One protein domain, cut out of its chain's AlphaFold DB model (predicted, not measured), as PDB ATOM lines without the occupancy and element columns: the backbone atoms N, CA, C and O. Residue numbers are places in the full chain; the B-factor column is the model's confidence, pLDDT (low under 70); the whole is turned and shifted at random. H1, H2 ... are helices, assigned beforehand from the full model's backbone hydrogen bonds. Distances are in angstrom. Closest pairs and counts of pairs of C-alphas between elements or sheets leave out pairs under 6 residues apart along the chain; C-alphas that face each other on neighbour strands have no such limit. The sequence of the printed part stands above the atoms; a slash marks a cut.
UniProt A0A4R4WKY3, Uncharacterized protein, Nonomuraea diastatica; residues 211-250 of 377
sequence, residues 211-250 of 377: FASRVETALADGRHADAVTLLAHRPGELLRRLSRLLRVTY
ATOM      1  N   PHE A 211     137.454 113.519 189.161       77.06
ATOM      2  CA  PHE A 211     136.965 112.553 190.150       77.06
ATOM      3  C   PHE A 211     137.291 112.998 191.584       77.06
ATOM      4  O   PHE A 211     136.424 112.952 192.448       77.06
ATOM      5  N   ALA A 212     138.519 113.487 191.802       73.38
ATOM      6  CA  ALA A 212     138.944 114.037 193.083       73.38
ATOM      7  C   ALA A 212     138.043 115.201 193.510       73.38
ATOM      8  O   ALA A 212     137.488 115.138 194.593       73.38
ATOM      9  N   SER A 213     137.814 116.190 192.641       80.00
ATOM     10  CA  SER A 213     136.915 117.308 192.943       80.00
ATOM     11  C   SER A 213     135.500 116.849 193.278       80.00
ATOM     12  O   SER A 213     134.938 117.369 194.225       80.00
ATOM     13  N   ARG A 214     134.932 115.863 192.571       81.75
ATOM     14  CA  ARG A 214     133.589 115.353 192.907       81.75
ATOM     15  C   ARG A 214     133.543 114.721 194.296       81.75
ATOM     16  O   ARG A 214     132.568 114.912 195.011       81.75
ATOM     17  N   VAL A 215     134.581 113.961 194.652       78.56
ATOM     18  CA  VAL A 215     134.705 113.353 195.981       78.56
ATOM     19  C   VAL A 215     134.877 114.436 197.043       78.56
ATOM     20  O   VAL A 215     134.136 114.419 198.015       78.56
ATOM     21  N   GLU A 216     135.780 115.400 196.844       81.19
ATOM     22  CA  GLU A 216     135.984 116.500 197.798       81.19
ATOM     23  C   GLU A 216     134.720 117.354 197.964       81.19
ATOM     24  O   GLU A 216     134.372 117.698 199.082       81.19
ATOM     25  N   THR A 217     133.987 117.647 196.884       82.00
ATOM     26  CA  THR A 217     132.702 118.361 196.958       82.00
ATOM     27  C   THR A 217     131.657 117.552 197.721       82.00
ATOM     28  O   THR A 217     131.001 118.090 198.598       82.00
ATOM     29  N   ALA A 218     131.524 116.249 197.451       79.44
ATOM     30  CA  ALA A 218     130.599 115.403 198.203       79.44
ATOM     31  C   ALA A 218     130.951 115.335 199.699       79.44
ATOM     32  O   ALA A 218     130.049 115.339 200.530       79.44
ATOM     33  N   LEU A 219     132.241 115.313 200.045       79.25
ATOM     34  CA  LEU A 219     132.697 115.371 201.435       79.25
ATOM     35  C   LEU A 219     132.432 116.745 202.069       79.25
ATOM     36  O   LEU A 219     131.919 116.801 203.182       79.25
ATOM     37  N   ALA A 220     132.733 117.837 201.363       76.81
ATOM     38  CA  ALA A 220     132.507 119.202 201.835       76.81
ATOM     39  C   ALA A 220     131.014 119.504 202.060       76.81
ATOM     40  O   ALA A 220     130.668 120.164 203.034       76.81
ATOM     41  N   ASP A 221     130.137 118.965 201.209       80.00
ATOM     42  CA  ASP A 221     128.680 119.100 201.320       80.00
ATOM     43  C   ASP A 221     128.062 118.142 202.364       80.00
ATOM     44  O   ASP A 221     126.841 118.064 202.487       80.00
ATOM     45  N   GLY A 222     128.867 117.333 203.065       75.19
ATOM     46  CA  GLY A 222     128.384 116.335 204.029       75.19
ATOM     47  C   GLY A 222     127.671 115.121 203.408       75.19
ATOM     48  O   GLY A 222     127.103 114.292 204.124       75.19
ATOM     49  N   ARG A 223     127.727 114.953 202.081       77.88
ATOM     50  CA  ARG A 223     127.136 113.834 201.323       77.88
ATOM     51  C   ARG A 223     128.059 112.610 201.315       77.88
ATOM     52  O   ARG A 223     128.515 112.129 200.276       77.88
ATOM     53  N   HIS A 224     128.330 112.078 202.504       76.69
ATOM     54  CA  HIS A 224     129.269 110.973 202.720       76.69
ATOM     55  C   HIS A 224     128.901 109.691 201.946       76.69
ATOM     56  O   HIS A 224     129.787 109.028 201.405       76.69
ATOM     57  N   ALA A 225     127.609 109.357 201.834       70.56
ATOM     58  CA  ALA A 225     127.140 108.188 201.079       70.56
ATOM     59  C   ALA A 225     127.463 108.287 199.575       70.56
ATOM     60  O   ALA A 225     127.911 107.309 198.965       70.56
ATOM     61  N   ASP A 226     127.334 109.481 198.994       72.06
ATOM     62  CA  ASP A 226     127.703 109.746 197.602       72.06
ATOM     63  C   ASP A 226     129.215 109.623 197.413       72.06
ATOM     64  O   ASP A 226     129.675 108.996 196.461       72.06
ATOM     65  N   ALA A 227     130.010 110.164 198.345       72.50
ATOM     66  CA  ALA A 227     131.467 110.054 198.305       72.50
ATOM     67  C   ALA A 227     131.932 108.586 198.355       72.50
ATOM     68  O   ALA A 227     132.796 108.185 197.569       72.50
ATOM     69  N   VAL A 228     131.329 107.762 199.220       72.75
ATOM     70  CA  VAL A 228     131.605 106.317 199.305       72.75
ATOM     71  C   VAL A 228     131.190 105.606 198.019       72.75
ATOM     72  O   VAL A 228     131.982 104.837 197.472       72.75
ATOM     73  N   THR A 229     130.003 105.904 197.488       76.06
ATOM     74  CA  THR A 229     129.528 105.349 196.213       76.06
ATOM     75  C   THR A 229     130.500 105.690 195.087       76.06
ATOM     76  O   THR A 229     130.951 104.801 194.370       76.06
ATOM     77  N   LEU A 230     130.927 106.949 194.971       72.06
ATOM     78  CA  LEU A 230     131.926 107.386 193.995       72.06
ATOM     79  C   LEU A 230     133.258 106.631 194.146       72.06
ATOM     80  O   LEU A 230     133.824 106.173 193.152       72.06
ATOM     81  N   LEU A 231     133.754 106.468 195.373       71.81
ATOM     82  CA  LEU A 231     135.010 105.771 195.667       71.81
ATOM     83  C   LEU A 231     134.938 104.254 195.433       71.81
ATOM     84  O   LEU A 231     135.934 103.668 195.006       71.81
ATOM     85  N   ALA A 232     133.774 103.624 195.615       69.50
ATOM     86  CA  ALA A 232     133.573 102.197 195.359       69.50
ATOM     87  C   ALA A 232     133.817 101.809 193.887       69.50
ATOM     88  O   ALA A 232     134.251 100.694 193.599       69.50
ATOM     89  N   HIS A 233     133.637 102.748 192.952       66.56
ATOM     90  CA  HIS A 233     133.956 102.556 191.531       66.56
ATOM     91  C   HIS A 233     135.471 102.555 191.245       66.56
ATOM     92  O   HIS A 233     135.908 102.191 190.151       66.56
ATOM     93  N   ARG A 234     136.302 102.973 192.209       67.75
ATOM     94  CA  ARG A 234     137.770 102.974 192.124       67.75
ATOM     95  C   ARG A 234     138.360 102.404 193.412       67.75
ATOM     96  O   ARG A 234     139.005 103.133 194.169       67.75
ATOM     97  N   PRO A 235     138.204 101.096 193.651       61.22
ATOM     98  CA  PRO A 235     138.481 100.526 194.962       61.22
ATOM     99  C   PRO A 235     139.970 100.624 195.356       61.22
ATOM    100  O   PRO A 235     140.280 100.782 196.528       61.22
ATOM    101  N   GLY A 236     140.906 100.691 194.399       63.34
ATOM    102  CA  GLY A 236     142.314 101.007 194.697       63.34
ATOM    103  C   GLY A 236     142.566 102.446 195.188       63.34
ATOM    104  O   GLY A 236     143.440 102.663 196.022       63.34
ATOM    105  N   GLU A 237     141.795 103.431 194.714       67.88
ATOM    106  CA  GLU A 237     141.877 104.820 195.198       67.88
ATOM    107  C   GLU A 237     141.224 104.958 196.576       67.88
ATOM    108  O   GLU A 237     141.784 105.626 197.441       67.88
ATOM    109  N   LEU A 238     140.091 104.275 196.794       67.88
ATOM    110  CA  LEU A 238     139.452 104.148 198.105       67.88
ATOM    111  C   LEU A 238     140.447 103.616 199.143       67.88
ATOM    112  O   LEU A 238     140.666 104.257 200.167       67.88
ATOM    113  N   LEU A 239     141.108 102.493 198.848       69.38
ATOM    114  CA  LEU A 239     142.077 101.872 199.754       69.38
ATOM    115  C   LEU A 239     143.302 102.752 199.998       69.38
ATOM    116  O   LEU A 239     143.774 102.853 201.128       69.38
ATOM    117  N   ARG A 240     143.803 103.435 198.964       69.88
ATOM    118  CA  ARG A 240     144.941 104.350 199.105       69.88
ATOM    119  C   ARG A 240     144.597 105.559 199.975       69.88
ATOM    120  O   ARG A 240     145.402 105.945 200.822       69.88
ATOM    121  N   ARG A 241     143.416 106.153 199.785       71.06
ATOM    122  CA  ARG A 241     142.933 107.288 200.588       71.06
ATOM    123  C   ARG A 241     142.618 106.875 202.019       71.06
ATOM    124  O   ARG A 241     143.030 107.580 202.929       71.06
ATOM    125  N   LEU A 242     141.996 105.713 202.218       67.69
ATOM    126  CA  LEU A 242     141.799 105.129 203.543       67.69
ATOM    127  C   LEU A 242     143.139 104.884 204.240       67.69
ATOM    128  O   LEU A 242     143.311 105.301 205.376       67.69
ATOM    129  N   SER A 243     144.118 104.278 203.558       69.31
ATOM    130  CA  SER A 243     145.453 104.077 204.131       69.31
ATOM    131  C   SER A 243     146.099 105.405 204.524       69.31
ATOM    132  O   SER A 243     146.728 105.481 205.573       69.31
ATOM    133  N   ARG A 244     145.925 106.464 203.722       70.38
ATOM    134  CA  ARG A 244     146.413 107.805 204.064       70.38
ATOM    135  C   ARG A 244     145.692 108.388 205.279       70.38
ATOM    136  O   ARG A 244     146.375 108.894 206.157       70.38
ATOM    137  N   LEU A 245     144.364 108.303 205.333       68.31
ATOM    138  CA  LEU A 245     143.563 108.767 206.469       68.31
ATOM    139  C   LEU A 245     143.974 108.050 207.749       68.31
ATOM    140  O   LEU A 245     144.355 108.718 208.695       68.31
ATOM    141  N   LEU A 246     144.023 106.715 207.732       66.12
ATOM    142  CA  LEU A 246     144.486 105.921 208.868       66.12
ATOM    143  C   LEU A 246     145.914 106.305 209.269       66.12
ATOM    144  O   LEU A 246     146.201 106.467 210.443       66.12
ATOM    145  N   ARG A 247     146.827 106.511 208.314       68.38
ATOM    146  CA  ARG A 247     148.192 106.950 208.641       68.38
ATOM    147  C   ARG A 247     148.231 108.333 209.278       68.38
ATOM    148  O   ARG A 247     149.057 108.521 210.146       68.38
ATOM    149  N   VAL A 248     147.387 109.277 208.869       70.62
ATOM    150  CA  VAL A 248     147.346 110.619 209.472       70.62
ATOM    151  C   VAL A 248     146.689 110.563 210.854       70.62
ATOM    152  O   VAL A 248     147.281 111.017 211.822       70.62
ATOM    153  N   THR A 249     145.535 109.903 210.989       55.88
ATOM    154  CA  THR A 249     144.801 109.824 212.262       55.88
ATOM    155  C   THR A 249     145.506 108.973 213.317       55.88
ATOM    156  O   THR A 249     145.369 109.250 214.501       55.88
ATOM    157  N   TYR A 250     146.253 107.939 212.913       54.94
ATOM    158  CA  TYR A 250     147.012 107.084 213.834       54.94
ATOM    159  C   TYR A 250     148.486 107.495 213.986       54.94
ATOM    160  O   TYR A 250     149.104 107.077 214.959       54.94
TER     161      TYR A 250
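Overview. This is residues 211 to 250 of the 377 residues of an uncharacterized protein of Nonomuraea diastatica (UniProt A0A4R4WKY3). The model is a V: one arm is a short helical hairpin, H1 and H2 side by side, and the other arm is the single longer helix H3, which meets H2 at the point of the V. From there H3 leads away from the hairpin, and its residues 242 to 250 stick out with the space between the arms open. The printed part has 40 residues with three named helices, H1, H2 and H3 in that order along the chain, and no named strand; the class is all helix. It is compact, with a radius of gyration of the C-alphas of 10.1 A, and its C-alphas span 25 by 19 by 16 A.

Arrangement. Start at Phe 211 with H1, residues 211 to 220, and go on to H2, residues 224 to 232: they touch, with 9 pairs of C-alphas within 8 A. Look for their closest C-alphas at Val 215 and Ala 227, 5.2 A apart. Their lines stand at a shallow tilt of 21 degrees and they run opposite ways, a helical hairpin. Next comes H3, residues 235 to 250, which H2 only just touches, with 3 pairs of C-alphas within 8 A, and only at the corner by their link. H3 touches H2 with residues 237 to 238 alone, and the closest C-alphas of the two helices are those of Leu 231 and Leu 238, 5.3 A apart. H2 and H3 run opposite ways at a steep tilt of 55 degrees. H1 and H3 are apart. In H1, H2 and H3 every O i to N i+4 pair is within hydrogen-bond range.

Along the chain. Find C-alpha 211 at (136.965, 112.553, 190.150); from there H1 runs to Ala 220, 14.2 A from first to last C-alpha. Pick up H2 at C-alpha 224, at (129.269, 110.973, 202.720), and trace it to Ala 232, 12.2 A from its first C-alpha to its last. H3 begins at Pro 235 and is the longest helix, with 16 residues and 21.7 A from first to last C-alpha; it ends at C-alpha 250, at (147.012, 107.084, 213.834).

Size, cuts and confidence. The two C-alphas farthest apart are those of Phe 211 and Tyr 250, at 26.3 A. Without residues 242 to 250, which stand free, the body has 31 residues and spans 24 by 15 by 12 A. The printed part has no cut, and the links from H1 to H2 and from H2 to H3 are tight. In the B-factor column the mean pLDDT of the printed part is 71.8; look for values under 70 at residues 232 to 240, 242 to 243, 245 to 247 and 249 to 250.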